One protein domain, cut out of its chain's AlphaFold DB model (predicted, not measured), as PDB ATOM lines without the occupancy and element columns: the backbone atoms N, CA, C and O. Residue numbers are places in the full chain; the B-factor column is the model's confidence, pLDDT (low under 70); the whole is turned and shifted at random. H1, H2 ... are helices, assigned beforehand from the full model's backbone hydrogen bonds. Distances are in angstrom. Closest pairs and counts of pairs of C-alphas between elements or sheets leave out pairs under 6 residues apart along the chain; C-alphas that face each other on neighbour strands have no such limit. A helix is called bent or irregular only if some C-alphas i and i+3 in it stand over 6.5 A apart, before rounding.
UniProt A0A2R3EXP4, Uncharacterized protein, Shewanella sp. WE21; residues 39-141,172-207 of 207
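AT A GLANCE: This is residues 39 to 141 and 172 to 207 of the 207 residues of an uncharacterized protein of Shewanella sp. WE21 (UniProt A0A2R3EXP4). Two long helices, H1 and H4, lie side by side, run opposite ways and make the long axis of this elongated domain. H2 folds back beside residues 55 to 69 of H1 as a helical hairpin, and H3 crosses H2 and H4 on the side away from H1. The printed part has 139 residues with four named helices, in the order H1, H2, H3, H4, and no named strand; the class is all helix. It is only just compact, close to loose, with a radius of gyration of the C-alphas of 17.2 A and spans of 58 by 32 by 28 A.

HOW THE PARTS SIT: H1, residues 41 to 71, touches H4, residues 174 to 206, at a shallow tilt of 21 degrees, opposite ways; their closest C-alphas, Tyr 46 and Gln 195, are 5.5 A apart. H1 and H2, residues 77 to 96, form a helical hairpin at a shallow tilt of 25 degrees, with the C-alphas of Ile 59 and Ile 90 closest at 5.2 A. Residues 125 to 132 of H3, residues 116 to 134, touch H2 at a steep tilt of 65 degrees, opposite ways; the closest C-alphas are Val 91 and Arg 129, 5.8 A. Residues 118 to 121 of H3 touch H4, about perpendicular at 76 degrees, with the C-alphas of Tyr 118 and Leu 183 closest at 6.0 A. H2 and H4 are near each other; H1 and H3 are apart. Every O i to N i+4 pair is within hydrogen-bond range in H1 and H2, against 13 of 15 in H3 and 28 of 29 in H4.

IN THESE COORDINATES: H1 begins at C-alpha 41 (17.305, 16.817, -9.698) and is 45.5 A long. H2 measures 28.5 A and H3 27.8 A; H3 is irregular, with C-alphas 117 and 120 7.1 A apart. H4, 47.2 A, ends at C-alpha 206 (13.363, 4.652, -15.135).

THE WHOLE: The C-alphas farthest apart, Pro 140 and Phe 207, are 58.5 A apart. The link from H1 to H2 is tight, and that from H2 to H3 is long. Residues 142 to 171 are not printed, and C-alphas 141 and 172 are 11.1 A apart across the cut. Residues 101 to 106 and 133 to 141 have pLDDT under 70.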
ATOM      1  N   ASP A  39      10.455  15.731 -12.473       88.12
ATOM      2  CA  ASP A  39      10.832  16.945 -11.728       88.12
ATOM      3  C   ASP A  39      12.013  16.733 -10.757       88.12
ATOM      4  O   ASP A  39      12.357  17.607  -9.951       88.12
ATOM      5  N   ASP A  40      12.671  15.576 -10.838       89.19
ATOM      6  CA  ASP A  40      13.839  15.243 -10.031       89.19
ATOM      7  C   ASP A  40      15.070  16.099 -10.397       89.19
ATOM      8  O   ASP A  40      15.129  16.839 -11.390       89.19
ATOM      9  N   HIS A  41      16.097  16.014  -9.553       87.69
ATOM     10  CA  HIS A  41      17.305  16.817  -9.698       87.69
ATOM     11  C   HIS A  41      18.074  16.533 -11.005       87.69
ATOM     12  O   HIS A  41      18.633  17.463 -11.602       87.69
ATOM     13  N   ILE A  42      18.124  15.279 -11.460       90.31
ATOM     14  CA  ILE A  42      18.863  14.856 -12.654       90.31
ATOM     15  C   ILE A  42      18.129  15.326 -13.911       90.31
ATOM     16  O   ILE A  42      18.766  15.941 -14.774       90.31
ATOM     17  N   SER A  43      16.806  15.151 -13.973       91.31
ATOM     18  CA  SER A  43      15.957  15.644 -15.069       91.31
ATOM     19  C   SER A  43      16.019  17.164 -15.214       91.31
ATOM     20  O   SER A  43      16.250  17.686 -16.312       91.31
ATOM     21  N   LYS A  44      15.958  17.899 -14.095       90.12
ATOM     22  CA  LYS A  44      16.177  19.357 -14.080       90.12
ATOM     23  C   LYS A  44      17.560  19.745 -14.601       90.12
ATOM     24  O   LYS A  44      17.682  20.705 -15.365       90.12
ATOM     25  N   SER A  45      18.607  19.001 -14.234       89.50
ATOM     26  CA  SER A  45      19.968  19.246 -14.728       89.50
ATOM     27  C   SER A  45      20.098  18.975 -16.233       89.50
ATOM     28  O   SER A  45      20.707  19.774 -16.948       89.50
ATOM     29  N   TYR A  46      19.480  17.904 -16.743       92.62
ATOM     30  CA  TYR A  46      19.435  17.592 -18.175       92.62
ATOM     31  C   TYR A  46      18.788  18.723 -18.989       92.62
ATOM     32  O   TYR A  46      19.368  19.191 -19.977       92.62
ATOM     33  N   ILE A  47      17.622  19.211 -18.547       91.50
ATOM     34  CA  ILE A  47      16.942  20.345 -19.187       91.50
ATOM     35  C   ILE A  47      17.759  21.632 -19.047       91.50
ATOM     36  O   ILE A  47      17.857  22.397 -20.008       91.50
ATOM     37  N   GLY A  48      18.424  21.850 -17.911       90.81
ATOM     38  CA  GLY A  48      19.363  22.958 -17.730       90.81
ATOM     39  C   GLY A  48      20.454  22.981 -18.805       90.81
ATOM     40  O   GLY A  48      20.644  24.004 -19.467       90.81
ATOM     41  N   TYR A  49      21.113  21.844 -19.053       92.31
ATOM     42  CA  TYR A  49      22.102  21.730 -20.129       92.31
ATOM     43  C   TYR A  49      21.481  21.887 -21.518       92.31
ATOM     44  O   TYR A  49      22.102  22.499 -22.386       92.31
ATOM     45  N   ARG A  50      20.251  21.398 -21.734       93.06
ATOM     46  CA  ARG A  50      19.551  21.571 -23.015       93.06
ATOM     47  C   ARG A  50      19.363  23.042 -23.360       93.06
ATOM     48  O   ARG A  50      19.655  23.443 -24.482       93.06
ATOM     49  N   LEU A  51      18.903  23.829 -22.392       92.00
ATOM     50  CA  LEU A  51      18.672  25.259 -22.566       92.00
ATOM     51  C   LEU A  51      19.979  26.007 -22.846       92.00
ATOM     52  O   LEU A  51      20.010  26.845 -23.740       92.00
ATOM     53  N   ILE A  52      21.062  25.661 -22.139       93.44
ATOM     54  CA  ILE A  52      22.397  26.209 -22.421       93.44
ATOM     55  C   ILE A  52      22.823  25.865 -23.853       93.44
ATOM     56  O   ILE A  52      23.278  26.741 -24.577       93.44
ATOM     57  N   LEU A  53      22.655  24.615 -24.297       95.31
ATOM     58  CA  LEU A  53      23.016  24.213 -25.661       95.31
ATOM     59  C   LEU A  53      22.231  24.974 -26.728       95.31
ATOM     60  O   LEU A  53      22.806  25.339 -27.751       95.31
ATOM     61  N   ASP A  54      20.937  25.198 -26.517       95.62
ATOM     62  CA  ASP A  54      20.109  25.936 -27.469       95.62
ATOM     63  C   ASP A  54      20.500  27.432 -27.501       95.62
ATOM     64  O   ASP A  54      20.645  27.996 -28.587       95.62
ATOM     65  N   ASP A  55      20.811  28.044 -26.348       96.62
ATOM     66  CA  ASP A  55      21.393  29.395 -26.265       96.62
ATOM     67  C   ASP A  55      22.748  29.475 -27.016       96.62
ATOM     68  O   ASP A  55      22.962  30.376 -27.829       96.62
ATOM     69  N   LEU A  56      23.650  28.505 -26.816       96.75
ATOM     70  CA  LEU A  56      24.959  28.458 -27.484       96.75
ATOM     71  C   LEU A  56      24.854  28.265 -29.006       96.75
ATOM     72  O   LEU A  56      25.596  28.892 -29.762       96.75
ATOM     73  N   LYS A  57      23.915  27.442 -29.488       97.94
ATOM     74  CA  LYS A  57      23.674  27.275 -30.934       97.94
ATOM     75  C   LYS A  57      23.196  28.569 -31.584       97.94
ATOM     76  O   LYS A  57      23.649  28.894 -32.681       97.94
ATOM     77  N   ASN A  58      22.323  29.313 -30.906       98.06
ATOM     78  CA  ASN A  58      21.879  30.621 -31.383       98.06
ATOM     79  C   ASN A  58      23.052  31.599 -31.490       98.06
ATOM     80  O   ASN A  58      23.157  32.306 -32.488       98.06
ATOM     81  N   ILE A  59      23.982  31.581 -30.529       98.25
ATOM     82  CA  ILE A  59      25.199  32.400 -30.599       98.25
ATOM     83  C   ILE A  59      26.015  32.084 -31.857       98.25
ATOM     84  O   ILE A  59      26.423  33.011 -32.553       98.25
ATOM     85  N   VAL A  60      26.227  30.803 -32.186       98.31
ATOM     86  CA  VAL A  60      26.948  30.416 -33.415       98.31
ATOM     87  C   VAL A  60      26.217  30.912 -34.662       98.31
ATOM     88  O   VAL A  60      26.852  31.452 -35.566       98.31
ATOM     89  N   LEU A  61      24.889  30.761 -34.713       98.25
ATOM     90  CA  LEU A  61      24.075  31.239 -35.832       98.25
ATOM     91  C   LEU A  61      24.218  32.755 -36.017       98.25
ATOM     92  O   LEU A  61      24.511  33.220 -37.115       98.25
ATOM     93  N   TRP A  62      24.056  33.528 -34.943       98.00
ATOM     94  CA  TRP A  62      24.186  34.981 -34.992       98.00
ATOM     95  C   TRP A  62      25.601  35.426 -35.343       98.00
ATOM     96  O   TRP A  62      25.758  36.371 -36.107       98.00
ATOM     97  N   ALA A  63      26.629  34.744 -34.836       97.19
ATOM     98  CA  ALA A  63      28.015  35.061 -35.159       97.19
ATOM     99  C   ALA A  63      28.321  34.827 -36.647       97.19
ATOM    100  O   ALA A  63      29.009  35.638 -37.259       97.19
ATOM    101  N   LYS A  64      27.762  33.773 -37.256       97.56
ATOM    102  CA  LYS A  64      27.861  33.546 -38.707       97.56
ATOM    103  C   LYS A  64      27.166  34.650 -39.500       97.56
ATOM    104  O   LYS A  64      27.785  35.214 -40.391       97.56
ATOM    105  N   LEU A  65      25.957  35.049 -39.095       97.00
ATOM    106  CA  LEU A  65      25.277  36.196 -39.705       97.00
ATOM    107  C   LEU A  65      26.120  37.473 -39.598       97.00
ATOM    108  O   LEU A  65      26.230  38.214 -40.566       97.00
ATOM    109  N   VAL A  66      26.750  37.728 -38.446       95.38
ATOM    110  CA  VAL A  66      27.663  38.869 -38.279       95.38
ATOM    111  C   VAL A  66      28.799  38.820 -39.301       95.38
ATOM    112  O   VAL A  66      29.078  39.845 -39.917       95.38
ATOM    113  N   LEU A  67      29.426  37.661 -39.526       95.88
ATOM    114  CA  LEU A  67      30.461  37.519 -40.556       95.88
ATOM    115  C   LEU A  67      29.917  37.843 -41.955       95.88
ATOM    116  O   LEU A  67      30.534  38.647 -42.649       95.88
ATOM    117  N   ASP A  68      28.733  37.330 -42.307       95.12
ATOM    118  CA  ASP A  68      28.092  37.606 -43.600       95.12
ATOM    119  C   ASP A  68      27.848  39.112 -43.803       95.12
ATOM    120  O   ASP A  68      28.123  39.666 -44.868       95.12
ATOM    121  N   TYR A  69      27.375  39.814 -42.766       94.06
ATOM    122  CA  TYR A  69      27.202  41.269 -42.807       94.06
ATOM    123  C   TYR A  69      28.541  42.020 -42.886       94.06
ATOM    124  O   TYR A  69      28.614  43.048 -43.558       94.06
ATOM    125  N   LEU A  70      29.598  41.533 -42.226       91.12
ATOM    126  CA  LEU A  70      30.948  42.114 -42.283       91.12
ATOM    127  C   LEU A  70      31.659  41.870 -43.626       91.12
ATOM    128  O   LEU A  70      32.641  42.555 -43.919       91.12
ATOM    129  N   ASP A  71      31.204  40.899 -44.418       93.75
ATOM    130  CA  ASP A  71      31.711  40.601 -45.763       93.75
ATOM    131  C   ASP A  71      31.033  41.422 -46.873       93.75
ATOM    132  O   ASP A  71      31.530  41.464 -48.002       93.75
ATOM    133  N   LYS A  72      29.937  42.129 -46.570       92.88
ATOM    134  CA  LYS A  72      29.284  43.024 -47.535       92.88
ATOM    135  C   LYS A  72      30.226  44.165 -47.942       92.88
ATOM    136  O   LYS A  72      30.755  44.877 -47.090       92.88
ATOM    137  N   LYS A  73      30.386  44.374 -49.257       87.25
ATOM    138  CA  LYS A  73      31.193  45.475 -49.827       87.25
ATOM    139  C   LYS A  73      30.656  46.853 -49.439       87.25
ATOM    140  O   LYS A  73      31.435  47.751 -49.146       87.25
ATOM    141  N   GLU A  74      29.335  46.990 -49.419       89.69
ATOM    142  CA  GLU A  74      28.628  48.193 -48.994       89.69
ATOM    143  C   GLU A  74      27.634  47.813 -47.897       89.69
ATOM    144  O   GLU A  74      26.930  46.807 -48.009       89.69
ATOM    145  N   ARG A  75      27.607  48.600 -46.818       88.12
ATOM    146  CA  ARG A  75      26.714  48.398 -45.675       88.12
ATOM    147  C   ARG A  75      25.811  49.608 -45.523       88.12
ATOM    148  O   ARG A  75      26.292  50.737 -45.488       88.12
ATOM    149  N   THR A  76      24.519  49.349 -45.406       91.50
ATOM    150  CA  THR A  76      23.514  50.358 -45.070       91.50
ATOM    151  C   THR A  76      23.525  50.659 -43.570       91.50
ATOM    152  O   THR A  76      24.023  49.867 -42.764       91.50
ATOM    153  N   ASP A  77      22.909  51.768 -43.161       88.19
ATOM    154  CA  ASP A  77      22.691  52.056 -41.737       88.19
ATOM    155  C   ASP A  77      21.870  50.953 -41.054       88.19
ATOM    156  O   ASP A  77      22.163  50.557 -39.926       88.19
ATOM    157  N   THR A  78      20.901  50.375 -41.771       91.56
ATOM    158  CA  THR A  78      20.123  49.222 -41.304       91.56
ATOM    159  C   THR A  78      21.011  48.005 -41.044       91.56
ATOM    160  O   THR A  78      20.866  47.363 -40.004       91.56
ATOM    161  N   ASP A  79      21.966  47.703 -41.932       91.31
ATOM    162  CA  ASP A  79      22.925  46.609 -41.719       91.31
ATOM    163  C   ASP A  79      23.750  46.835 -40.444       91.31
ATOM    164  O   ASP A  79      23.974  45.899 -39.676       91.31
ATOM    165  N   ASN A  80      24.166  48.079 -40.181       86.44
ATOM    166  CA  ASN A  80      24.925  48.428 -38.978       86.44
ATOM    167  C   ASN A  80      24.085  48.272 -37.698       86.44
ATOM    168  O   ASN A  80      24.585  47.760 -36.693       86.44
ATOM    169  N   VAL A  81      22.797  48.628 -37.736       89.31
ATOM    170  CA  VAL A  81      21.857  48.397 -36.622       89.31
ATOM    171  C   VAL A  81      21.665  46.903 -36.360       89.31
ATOM    172  O   VAL A  81      21.687  46.466 -35.203       89.31
ATOM    173  N   VAL A  82      21.515  46.098 -37.416       92.25
ATOM    174  CA  VAL A  82      21.387  44.637 -37.297       92.25
ATOM    175  C   VAL A  82      22.667  44.030 -36.724       92.25
ATOM    176  O   VAL A  82      22.591  43.262 -35.766       92.25
ATOM    177  N   LEU A  83      23.839  44.417 -37.236       91.44
ATOM    178  CA  LEU A  83      25.143  43.996 -36.717       91.44
ATOM    179  C   LEU A  83      25.285  44.285 -35.220       91.44
ATOM    180  O   LEU A  83      25.652  43.394 -34.451       91.44
ATOM    181  N   HIS A  84      24.953  45.507 -34.801       88.25
ATOM    182  CA  HIS A  84      24.992  45.903 -33.395       88.25
ATOM    183  C   HIS A  84      24.066  45.036 -32.536       88.25
ATOM    184  O   HIS A  84      24.473  44.511 -31.497       88.25
ATOM    185  N   SER A  85      22.836  44.822 -33.004       91.56
ATOM    186  CA  SER A  85      21.817  44.042 -32.294       91.56
ATOM    187  C   SER A  85      22.203  42.565 -32.161       91.56
ATOM    188  O   SER A  85      22.039  41.969 -31.091       91.56
ATOM    189  N   LEU A  86      22.763  41.974 -33.221       94.81
ATOM    190  CA  LEU A  86      23.288  40.608 -33.207       94.81
ATOM    191  C   LEU A  86      24.451  40.484 -32.224       94.81
ATOM    192  O   LEU A  86      24.483  39.554 -31.422       94.81
ATOM    193  N   PHE A  87      25.378  41.442 -32.238       91.81
ATOM    194  CA  PHE A  87      26.530  41.420 -31.347       91.81
ATOM    195  C   PHE A  87      26.130  41.535 -29.870       91.81
ATOM    196  O   PHE A  87      26.592  40.744 -29.045       91.81
ATOM    197  N   ILE A  88      25.200  42.436 -29.537       90.25
ATOM    198  CA  ILE A  88      24.629  42.537 -28.184       90.25
ATOM    199  C   ILE A  88      23.945  41.225 -27.780       90.25
ATOM    200  O   ILE A  88      24.133  40.745 -26.657       90.25
ATOM    201  N   SER A  89      23.185  40.615 -28.694       94.25
ATOM    202  CA  SER A  89      22.502  39.337 -28.452       94.25
ATOM    203  C   SER A  89      23.494  38.210 -28.166       94.25
ATOM    204  O   SER A  89      23.282  37.440 -27.227       94.25
ATOM    205  N   ILE A  90      24.607  38.155 -28.906       95.62
ATOM    206  CA  ILE A  90      25.701  37.200 -28.699       95.62
ATOM    207  C   ILE A  90      26.292  37.349 -27.297       95.62
ATOM    208  O   ILE A  90      26.297  36.381 -26.537       95.62
ATOM    209  N   VAL A  91      26.757  38.545 -26.921       92.75
ATOM    210  CA  VAL A  91      27.457  38.732 -25.636       92.75
ATOM    211  C   VAL A  91      26.520  38.566 -24.438       92.75
ATOM    212  O   VAL A  91      26.906  37.994 -23.418       92.75
ATOM    213  N   THR A  92      25.262  38.992 -24.574       92.56
ATOM    214  CA  THR A  92      24.246  38.864 -23.520       92.56
ATOM    215  C   THR A  92      23.841  37.410 -23.318       92.56
ATOM    216  O   THR A  92      23.825  36.921 -22.186       92.56
ATOM    217  N   THR A  93      23.560  36.693 -24.408       94.88
ATOM    218  CA  THR A  93      23.174  35.277 -24.356       94.88
ATOM    219  C   THR A  93      24.340  34.411 -23.902       94.88
ATOM    220  O   THR A  93      24.146  33.500 -23.102       94.88
ATOM    221  N   TYR A  94      25.568  34.740 -24.314       94.81
ATOM    222  CA  TYR A  94      26.762  34.074 -23.803       94.81
ATOM    223  C   TYR A  94      26.851  34.207 -22.284       94.81
ATOM    224  O   TYR A  94      26.983  33.206 -21.583       94.81
ATOM    225  N   TRP A  95      26.720  35.429 -21.757       91.69
ATOM    226  CA  TRP A  95      26.821  35.674 -20.319       91.69
ATOM    227  C   TRP A  95      25.679  35.023 -19.522       91.69
ATOM    228  O   TRP A  95      25.897  34.527 -18.416       91.69
ATOM    229  N   LYS A  96      24.475  34.939 -20.105       90.62
ATOM    230  CA  LYS A  96      23.322  34.222 -19.532       90.62
ATOM    231  C   LYS A  96      23.638  32.751 -19.231       90.62
ATOM    232  O   LYS A  96      23.158  32.242 -18.223       90.62
ATOM    233  N   CYS A  97      24.478  32.083 -20.026       92.12
ATOM    234  CA  CYS A  97      24.880  30.693 -19.774       92.12
ATOM    235  C   CYS A  97      25.713  30.509 -18.485       92.12
ATOM    236  O   CYS A  97      25.819  29.391 -17.978       92.12
ATOM    237  N   PHE A  98      26.294  31.586 -17.947       89.75
ATOM    238  CA  PHE A  98      27.070  31.597 -16.696       89.75
ATOM    239  C   PHE A  98      26.264  32.100 -15.496       89.75
ATOM    240  O   PHE A  98      26.693  31.936 -14.353       89.75
ATOM    241  N   ALA A  99      25.115  32.731 -15.741       85.38
ATOM    242  CA  ALA A  99      24.276  33.275 -14.690       85.38
ATOM    243  C   ALA A  99      23.600  32.153 -13.897       85.38
ATOM    244  O   ALA A  99      23.080  31.186 -14.460       85.38
ATOM    245  N   ASP A 100      23.576  32.306 -12.575       74.62
ATOM    246  CA  ASP A 100      22.774  31.436 -11.728       74.62
ATOM    247  C   ASP A 100      21.295  31.792 -11.897       74.62
ATOM    248  O   ASP A 100      20.921  32.966 -11.860       74.62
ATOM    249  N   THR A 101      20.447  30.792 -12.107       65.44
ATOM    250  CA  THR A 101      19.006  31.005 -12.270       65.44
ATOM    251  C   THR A 101      18.258  30.125 -11.285       65.44
ATOM    252  O   THR A 101      18.413  28.899 -11.266       65.44
ATOM    253  N   LYS A 102      17.423  30.766 -10.458       61.25
ATOM    254  CA  LYS A 102      16.493  30.073  -9.562       61.25
ATOM    255  C   LYS A 102      15.623  29.142 -10.420       61.25
ATOM    256  O   LYS A 102      14.966  29.608 -11.343       61.25
ATOM    257  N   GLY A 103      15.683  27.834 -10.159       59.50
ATOM    258  CA  GLY A 103      14.919  26.809 -10.887       59.50
ATOM    259  C   GLY A 103      15.721  25.863 -11.793       59.50
ATOM    260  O   GLY A 103      15.157  24.880 -12.257       59.50
ATOM    261  N   ARG A 104      17.028  26.086 -12.022       61.41
ATOM    262  CA  ARG A 104      17.886  25.164 -12.812       61.41
ATOM    263  C   ARG A 104      18.846  24.311 -11.972       61.41
ATOM    264  O   ARG A 104      19.816  23.774 -12.511       61.41
ATOM    265  N   ASN A 105      18.616  24.234 -10.659       63.81
ATOM    266  CA  ASN A 105      19.463  23.526  -9.686       63.81
ATOM    267  C   ASN A 105      20.970  23.788  -9.892       63.81
ATOM    268  O   ASN A 105      21.781  22.869  -9.899       63.81
ATOM    269  N   GLY A 106      21.345  25.047 -10.143       63.59
ATOM    270  CA  GLY A 106      22.747  25.440 -10.307       63.59
ATOM    271  C   GLY A 106      23.417  24.973 -11.605       63.59
ATOM    272  O   GLY A 106      24.639  25.076 -11.714       63.59
ATOM    273  N   THR A 107      22.665  24.482 -12.601       77.81
ATOM    274  CA  THR A 107      23.223  24.162 -13.926       77.81
ATOM    275  C   THR A 107      23.650  25.449 -14.631       77.81
ATOM    276  O   THR A 107      22.836  26.146 -15.239       77.81
ATOM    277  N   LYS A 108      24.942  25.759 -14.527       84.81
ATOM    278  CA  LYS A 108      25.602  26.900 -15.161       84.81
ATOM    279  C   LYS A 108      26.945  26.493 -15.740       84.81
ATOM    280  O   LYS A 108      27.557  25.506 -15.319       84.81
ATOM    281  N   LEU A 109      27.415  27.274 -16.699       85.69
ATOM    282  CA  LEU A 109      28.778  27.149 -17.181       85.69
ATOM    283  C   LEU A 109      29.775  27.599 -16.106       85.69
ATOM    284  O   LEU A 109      29.545  28.570 -15.388       85.69
ATOM    285  N   ASN A 110      30.906  26.897 -16.026       84.75
ATOM    286  CA  ASN A 110      32.039  27.291 -15.198       84.75
ATOM    287  C   ASN A 110      33.295  27.365 -16.067       84.75
ATOM    288  O   ASN A 110      33.695  26.371 -16.675       84.75
ATOM    289  N   CYS A 111      33.915  28.545 -16.085       80.19
ATOM    290  CA  CYS A 111      35.084  28.847 -16.898       80.19
ATOM    291  C   CYS A 111      36.299  27.984 -16.573       80.19
ATOM    292  O   CYS A 111      37.151  27.801 -17.439       80.19
ATOM    293  N   SER A 112      36.369  27.426 -15.359       79.06
ATOM    294  CA  SER A 112      37.447  26.525 -14.943       79.06
ATOM    295  C   SER A 112      37.563  25.273 -15.812       79.06
ATOM    296  O   SER A 112      38.618  24.650 -15.833       79.06
ATOM    297  N   ASN A 113      36.489  24.898 -16.508       72.25
ATOM    298  CA  ASN A 113      36.442  23.676 -17.305       72.25
ATOM    299  C   ASN A 113      36.843  23.895 -18.769       72.25
ATOM    300  O   ASN A 113      36.981  22.929 -19.512       72.25
ATOM    301  N   PHE A 114      37.052  25.144 -19.194       77.00
ATOM    302  CA  PHE A 114      37.341  25.440 -20.592       77.00
ATOM    303  C   PHE A 114      38.832  25.341 -20.920       77.00
ATOM    304  O   PHE A 114      39.685  25.640 -20.078       77.00
ATOM    305  N   PRO A 115      39.182  25.020 -22.179       80.12
ATOM    306  CA  PRO A 115      40.560  25.093 -22.641       80.12
ATOM    307  C   PRO A 115      41.160  26.483 -22.396       80.12
ATOM    308  O   PRO A 115      40.600  27.494 -22.827       80.12
ATOM    309  N   LYS A 116      42.346  26.533 -21.772       86.06
ATOM    310  CA  LYS A 116      43.035  27.788 -21.405       86.06
ATOM    311  C   LYS A 116      43.167  28.778 -22.570       86.06
ATOM    312  O   LYS A 116      43.079  29.982 -22.356       86.06
ATOM    313  N   LYS A 117      43.302  28.274 -23.805       88.25
ATOM    314  CA  LYS A 117      43.377  29.085 -25.034       88.25
ATOM    315  C   LYS A 117      42.181  30.023 -25.248       88.25
ATOM    316  O   LYS A 117      42.330  31.027 -25.933       88.25
ATOM    317  N   TYR A 118      41.017  29.736 -24.661       89.19
ATOM    318  CA  TYR A 118      39.817  30.558 -24.826       89.19
ATOM    319  C   TYR A 118      39.526  31.503 -23.656       89.19
ATOM    320  O   TYR A 118      38.588  32.295 -23.737       89.19
ATOM    321  N   VAL A 119      40.332  31.478 -22.589       88.62
ATOM    322  CA  VAL A 119      40.137  32.351 -21.417       88.62
ATOM    323  C   VAL A 119      40.202  33.829 -21.809       88.62
ATOM    324  O   VAL A 119      39.390  34.622 -21.338       88.62
ATOM    325  N   GLY A 120      41.108  34.195 -22.722       90.25
ATOM    326  CA  GLY A 120      41.199  35.564 -23.238       90.25
ATOM    327  C   GLY A 120      39.901  36.028 -23.903       90.25
ATOM    328  O   GLY A 120      39.401  37.103 -23.595       90.25
ATOM    329  N   ILE A 121      39.302  35.178 -24.744       92.06
ATOM    330  CA  ILE A 121      38.048  35.485 -25.444       92.06
ATOM    331  C   ILE A 121      36.869  35.549 -24.471       92.06
ATOM    332  O   ILE A 121      36.046  36.452 -24.570       92.06
ATOM    333  N   HIS A 122      36.807  34.645 -23.490       92.62
ATOM    334  CA  HIS A 122      35.798  34.707 -22.431       92.62
ATOM    335  C   HIS A 122      35.845  36.044 -21.673       92.62
ATOM    336  O   HIS A 122      34.816  36.701 -21.496       92.62
ATOM    337  N   ASN A 123      37.042  36.454 -21.246       90.75
ATOM    338  CA  ASN A 123      37.241  37.711 -20.527       90.75
ATOM    339  C   ASN A 123      36.886  38.920 -21.395       90.75
ATOM    340  O   ASN A 123      36.294  39.873 -20.894       90.75
ATOM    341  N   GLU A 124      37.181  38.853 -22.692       88.88
ATOM    342  CA  GLU A 124      36.823  39.903 -23.638       88.88
ATOM    343  C   GLU A 124      35.303  40.033 -23.806       88.88
ATOM    344  O   GLU A 124      34.766  41.132 -23.694       88.88
ATOM    345  N   ILE A 125      34.571  38.921 -23.954       90.88
ATOM    346  CA  ILE A 125      33.097  38.946 -24.005       90.88
ATOM    347  C   ILE A 125      32.519  39.544 -22.714       90.88
ATOM    348  O   ILE A 125      31.598  40.362 -22.763       90.88
ATOM    349  N   LYS A 126      33.066  39.160 -21.552       88.56
ATOM    350  CA  LYS A 126      32.657  39.702 -20.250       88.56
ATOM    351  C   LYS A 126      32.872  41.214 -20.176       88.56
ATOM    352  O   LYS A 126      31.969  41.932 -19.745       88.56
ATOM    353  N   ARG A 127      34.052  41.684 -20.592       86.00
ATOM    354  CA  ARG A 127      34.417  43.106 -20.635       86.00
ATOM    355  C   ARG A 127      33.422  43.882 -21.494       86.00
ATOM    356  O   ARG A 127      32.794  44.813 -21.006       86.00
ATOM    357  N   ILE A 128      33.196  43.416 -22.719       84.88
ATOM    358  CA  ILE A 128      32.273  44.027 -23.681       84.88
ATOM    359  C   ILE A 128      30.843  44.080 -23.132       84.88
ATOM    360  O   ILE A 128      30.209  45.132 -23.156       84.88
ATOM    361  N   ARG A 129      30.327  42.972 -22.583       85.81
ATOM    362  CA  ARG A 129      28.980  42.923 -21.989       85.81
ATOM    363  C   ARG A 129      28.823  43.922 -20.844       85.81
ATOM    364  O   ARG A 129      27.770  44.543 -20.718       85.81
ATOM    365  N   ASN A 130      29.837  44.045 -19.991       81.44
ATOM    366  CA  ASN A 130      29.799  44.986 -18.877       81.44
ATOM    367  C   ASN A 130      29.840  46.434 -19.367       81.44
ATOM    368  O   ASN A 130      29.084  47.249 -18.851       81.44
ATOM    369  N   ASN A 131      30.637  46.729 -20.393       76.25
ATOM    370  CA  ASN A 131      30.718  48.070 -20.969       76.25
ATOM    371  C   ASN A 131      29.397  48.477 -21.635       76.25
ATOM    372  O   ASN A 131      28.898  49.564 -21.359       76.25
ATOM    373  N   PHE A 132      28.741  47.564 -22.367       71.00
ATOM    374  CA  PHE A 132      27.394  47.812 -22.895       71.00
ATOM    375  C   PHE A 132      26.363  48.120 -21.802       71.00
ATOM    376  O   PHE A 132      25.499  48.970 -21.999       71.00
ATOM    377  N   ALA A 133      26.437  47.432 -20.658       60.81
ATOM    378  CA  ALA A 133      25.522  47.655 -19.540       60.81
ATOM    379  C   ALA A 133      25.825  48.941 -18.747       60.81
ATOM    380  O   ALA A 133      24.941  49.435 -18.053       60.81
ATOM    381  N   ALA A 134      27.053  49.462 -18.823       56.78
ATOM    382  CA  ALA A 134      27.519  50.567 -17.991       56.78
ATOM    383  C   ALA A 134      27.341  51.964 -18.614       56.78
ATOM    384  O   ALA A 134      27.636  52.931 -17.927       56.78
ATOM    385  N   HIS A 135      26.847  52.088 -19.858       56.56
ATOM    386  CA  HIS A 135      26.747  53.365 -20.587       56.56
ATOM    387  C   HIS A 135      28.028  54.212 -20.450       56.56
ATOM    388  O   HIS A 135      28.025  55.224 -19.752       56.56
ATOM    389  N   SER A 136      29.104  53.813 -21.147       52.72
ATOM    390  CA  SER A 136      30.455  54.412 -21.103       52.72
ATOM    391  C   SER A 136      31.195  54.249 -19.764       52.72
ATOM    392  O   SER A 136      31.138  55.093 -18.874       52.72
ATOM    393  N   GLY A 137      31.944  53.147 -19.648       53.59
ATOM    394  CA  GLY A 137      33.090  53.068 -18.734       53.59
ATOM    395  C   GLY A 137      34.342  53.718 -19.343       53.59
ATOM    396  O   GLY A 137      34.267  54.354 -20.388       53.59
ATOM    397  N   ASP A 138      35.508  53.495 -18.731       55.38
ATOM    398  CA  ASP A 138      36.830  53.972 -19.192       55.38
ATOM    399  C   ASP A 138      37.350  53.174 -20.419       55.38
ATOM    400  O   ASP A 138      38.507  52.758 -20.500       55.38
ATOM    401  N   ASP A 139      36.448  52.846 -21.352       62.38
ATOM    402  CA  ASP A 139      36.749  52.073 -22.552       62.38
ATOM    403  C   ASP A 139      37.088  53.026 -23.712       62.38
ATOM    404  O   ASP A 139      36.225  53.796 -24.142       62.38
ATOM    405  N   PRO A 140      38.302  52.962 -24.295       58.19
ATOM    406  CA  PRO A 140      38.671  53.804 -25.434       58.19
ATOM    407  C   PRO A 140      37.754  53.624 -26.661       58.19
ATOM    408  O   PRO A 140      37.728  54.490 -27.541       58.19
ATOM    409  N   PHE A 141      36.993  52.528 -26.730       54.69
ATOM    410  CA  PHE A 141      36.049  52.226 -27.803       54.69
ATOM    411  C   PHE A 141      34.637  52.807 -27.600       54.69
ATOM    412  O   PHE A 141      33.874  52.865 -28.566       54.69
ATOM    413  N   GLY A 172      31.672  43.615 -32.904       74.50
ATOM    414  CA  GLY A 172      32.938  42.889 -32.995       74.50
ATOM    415  C   GLY A 172      33.486  42.865 -34.425       74.50
ATOM    416  O   GLY A 172      32.732  42.955 -35.397       74.50
ATOM    417  N   ASP A 173      34.805  42.747 -34.562       86.19
ATOM    418  CA  ASP A 173      35.445  42.511 -35.857       86.19
ATOM    419  C   ASP A 173      35.366  41.022 -36.258       86.19
ATOM    420  O   ASP A 173      34.901  40.159 -35.501       86.19
ATOM    421  N   LYS A 174      35.836  40.692 -37.468       91.62
ATOM    422  CA  LYS A 174      35.849  39.307 -37.968       91.62
ATOM    423  C   LYS A 174      36.701  38.380 -37.100       91.62
ATOM    424  O   LYS A 174      36.359  37.209 -36.939       91.62
ATOM    425  N   LYS A 175      37.811  38.872 -36.545       92.88
ATOM    426  CA  LYS A 175      38.739  38.061 -35.746       92.88
ATOM    427  C   LYS A 175      38.095  37.660 -34.422       92.88
ATOM    428  O   LYS A 175      38.082  36.480 -34.079       92.88
ATOM    429  N   LEU A 176      37.524  38.623 -33.705       91.56
ATOM    430  CA  LEU A 176      36.769  38.404 -32.481       91.56
ATOM    431  C   LEU A 176      35.575  37.485 -32.742       91.56
ATOM    432  O   LEU A 176      35.400  36.511 -32.017       91.56
ATOM    433  N   THR A 177      34.805  37.739 -33.801       94.31
ATOM    434  CA  THR A 177      33.619  36.936 -34.136       94.31
ATOM    435  C   THR A 177      33.980  35.471 -34.409       94.31
ATOM    436  O   THR A 177      33.369  34.574 -33.832       94.31
ATOM    437  N   ASN A 178      35.033  35.209 -35.191       96.38
ATOM    438  CA  ASN A 178      35.534  33.848 -35.410       96.38
ATOM    439  C   ASN A 178      36.014  33.184 -34.113       96.38
ATOM    440  O   ASN A 178      35.710  32.022 -33.851       96.38
ATOM    441  N   ASN A 179      36.723  33.923 -33.261       95.06
ATOM    442  CA  ASN A 179      37.175  33.402 -31.975       95.06
ATOM    443  C   ASN A 179      36.009  33.060 -31.031       95.06
ATOM    444  O   ASN A 179      36.098  32.078 -30.293       95.06
ATOM    445  N   ILE A 180      34.919  33.835 -31.065       95.62
ATOM    446  CA  ILE A 180      33.683  33.527 -30.337       95.62
ATOM    447  C   ILE A 180      33.082  32.216 -30.851       95.62
ATOM    448  O   ILE A 180      32.734  31.369 -30.032       95.62
ATOM    449  N   ILE A 181      33.003  32.016 -32.172       97.38
ATOM    450  CA  ILE A 181      32.499  30.765 -32.766       97.38
ATOM    451  C   ILE A 181      33.319  29.573 -32.264       97.38
ATOM    452  O   ILE A 181      32.752  28.653 -31.681       97.38
ATOM    453  N   LEU A 182      34.648  29.632 -32.393       96.19
ATOM    454  CA  LEU A 182      35.540  28.549 -31.966       96.19
ATOM    455  C   LEU A 182      35.412  28.232 -30.471       96.19
ATOM    456  O   LEU A 182      35.445  27.066 -30.074       96.19
ATOM    457  N   LEU A 183      35.282  29.261 -29.632       95.56
ATOM    458  CA  LEU A 183      35.046  29.093 -28.201       95.56
ATOM    459  C   LEU A 183      33.701  28.408 -27.938       95.56
ATOM    460  O   LEU A 183      33.631  27.454 -27.167       95.56
ATOM    461  N   VAL A 184      32.631  28.900 -28.559       96.50
ATOM    462  CA  VAL A 184      31.274  28.402 -28.323       96.50
ATOM    463  C   VAL A 184      31.109  26.972 -28.827       96.50
ATOM    464  O   VAL A 184      30.519  26.158 -28.123       96.50
ATOM    465  N   GLU A 185      31.672  26.630 -29.984       95.94
ATOM    466  CA  GLU A 185      31.674  25.260 -30.505       95.94
ATOM    467  C   GLU A 185      32.407  24.301 -29.557       95.94
ATOM    468  O   GLU A 185      31.885  23.231 -29.247       95.94
ATOM    469  N   ALA A 186      33.550  24.713 -28.993       93.62
ATOM    470  CA  ALA A 186      34.247  23.917 -27.984       93.62
ATOM    471  C   ALA A 186      33.397  23.695 -26.716       93.62
ATOM    472  O   ALA A 186      33.373  22.588 -26.177       93.62
ATOM    473  N   ILE A 187      32.664  24.719 -26.258       93.75
ATOM    474  CA  ILE A 187      31.746  24.590 -25.112       93.75
ATOM    475  C   ILE A 187      30.579  23.655 -25.454       93.75
ATOM    476  O   ILE A 187      30.192  22.836 -24.622       93.75
ATOM    477  N   ILE A 188      30.012  23.754 -26.660       95.19
ATOM    478  CA  ILE A 188      28.896  22.903 -27.096       95.19
ATOM    479  C   ILE A 188      29.267  21.424 -26.974       95.19
ATOM    480  O   ILE A 188      28.479  20.656 -26.417       95.19
ATOM    481  N   GLU A 189      30.451  21.023 -27.438       93.00
ATOM    482  CA  GLU A 189      30.893  19.627 -27.352       93.00
ATOM    483  C   GLU A 189      31.049  19.156 -25.897       93.00
ATOM    484  O   GLU A 189      30.581  18.074 -25.535       93.00
ATOM    485  N   GLU A 190      31.599  19.996 -25.016       90.75
ATOM    486  CA  GLU A 190      31.710  19.673 -23.589       90.75
ATOM    487  C   GLU A 190      30.335  19.494 -22.922       90.75
ATOM    488  O   GLU A 190      30.112  18.555 -22.148       90.75
ATOM    489  N   ILE A 191      29.391  20.387 -23.223       92.06
ATOM    490  CA  ILE A 191      28.058  20.357 -22.618       92.06
ATOM    491  C   ILE A 191      27.208  19.215 -23.167       92.06
ATOM    492  O   ILE A 191      26.476  18.606 -22.388       92.06
ATOM    493  N   LYS A 192      27.342  18.853 -24.449       94.19
ATOM    494  CA  LYS A 192      26.705  17.648 -25.003       94.19
ATOM    495  C   LYS A 192      27.113  16.402 -24.225       94.19
ATOM    496  O   LYS A 192      26.244  15.651 -23.797       94.19
ATOM    497  N   MET A 193      28.409  16.224 -23.953       92.00
ATOM    498  CA  MET A 193      28.885  15.083 -23.164       92.00
ATOM    499  C   MET A 193      28.292  15.063 -21.748       92.00
ATOM    500  O   MET A 193      27.954  14.000 -21.227       92.00
ATOM    501  N   LYS A 194      28.154  16.227 -21.100       91.06
ATOM    502  CA  LYS A 194      27.529  16.324 -19.769       91.06
ATOM    503  C   LYS A 194      26.033  16.036 -19.818       91.06
ATOM    504  O   LYS A 194      25.534  15.345 -18.934       91.06
ATOM    505  N   GLN A 195      25.339  16.546 -20.832       93.75
ATOM    506  CA  GLN A 195      23.920  16.299 -21.051       93.75
ATOM    507  C   GLN A 195      23.647  14.809 -21.278       93.75
ATOM    508  O   GLN A 195      22.765  14.263 -20.625       93.75
ATOM    509  N   GLU A 196      24.424  14.154 -22.141       94.56
ATOM    510  CA  GLU A 196      24.257  12.733 -22.461       94.56
ATOM    511  C   GLU A 196      24.431  11.859 -21.216       94.56
ATOM    512  O   GLU A 196      23.601  11.011 -20.913       94.56
ATOM    513  N   LYS A 197      25.442  12.155 -20.389       93.81
ATOM    514  CA  LYS A 197      25.634  11.478 -19.097       93.81
ATOM    515  C   LYS A 197      24.462  11.662 -18.132       93.81
ATOM    516  O   LYS A 197      24.273  10.825 -17.256       93.81
ATOM    517  N   ARG A 198      23.725  12.778 -18.207       92.94
ATOM    518  CA  ARG A 198      22.504  12.970 -17.406       92.94
ATOM    519  C   ARG A 198      21.343  12.181 -17.991       92.94
ATOM    520  O   ARG A 198      20.628  11.564 -17.218       92.94
ATOM    521  N   LEU A 199      21.204  12.165 -19.315       94.31
ATOM    522  CA  LEU A 199      20.174  11.384 -19.988       94.31
ATOM    523  C   LEU A 199      20.321   9.892 -19.693       94.31
ATOM    524  O   LEU A 199      19.344   9.275 -19.299       94.31
ATOM    525  N   GLN A 200      21.536   9.347 -19.790       95.25
ATOM    526  CA  GLN A 200      21.778   7.937 -19.482       95.25
ATOM    527  C   GLN A 200      21.347   7.588 -18.053       95.25
ATOM    528  O   GLN A 200      20.639   6.616 -17.858       95.25
ATOM    529  N   LYS A 201      21.675   8.434 -17.068       93.69
ATOM    530  CA  LYS A 201      21.243   8.223 -15.676       93.69
ATOM    531  C   LYS A 201      19.727   8.239 -15.507       93.69
ATOM    532  O   LYS A 201      19.207   7.436 -14.751       93.69
ATOM    533  N   ILE A 202      19.033   9.143 -16.201       93.81
ATOM    534  CA  ILE A 202      17.564   9.183 -16.192       93.81
ATOM    535  C   ILE A 202      17.007   7.882 -16.773       93.81
ATOM    536  O   ILE A 202      16.061   7.327 -16.230       93.81
ATOM    537  N   MET A 203      17.601   7.385 -17.861       93.88
ATOM    538  CA  MET A 203      17.185   6.123 -18.473       93.88
ATOM    539  C   MET A 203      17.431   4.932 -17.539       93.88
ATOM    540  O   MET A 203      16.525   4.127 -17.390       93.88
ATOM    541  N   ASP A 204      18.592   4.866 -16.880       93.75
ATOM    542  CA  ASP A 204      18.954   3.787 -15.944       93.75
ATOM    543  C   ASP A 204      18.083   3.775 -14.665       93.75
ATOM    544  O   ASP A 204      17.970   2.750 -14.000       93.75
ATOM    545  N   GLU A 205      17.512   4.920 -14.270       91.62
ATOM    546  CA  GLU A 205      16.627   5.029 -13.097       91.62
ATOM    547  C   GLU A 205      15.157   4.714 -13.422       91.62
ATOM    548  O   GLU A 205      14.394   4.361 -12.522       91.62
ATOM    549  N   LEU A 206      14.749   4.847 -14.689       88.06
ATOM    550  CA  LEU A 206      13.363   4.652 -15.135       88.06
ATOM    551  C   LEU A 206      13.104   3.292 -15.800       88.06
ATOM    552  O   LEU A 206      11.947   2.866 -15.839       88.06
ATOM    553  N   PHE A 207      14.136   2.641 -16.348       80.19
ATOM    554  CA  PHE A 207      14.042   1.403 -17.131       80.19
ATOM    555  C   PHE A 207      15.097   0.383 -16.704       80.19
ATOM    556  O   PHE A 207      14.776  -0.826 -16.771       80.19
TER     557      PHE A 207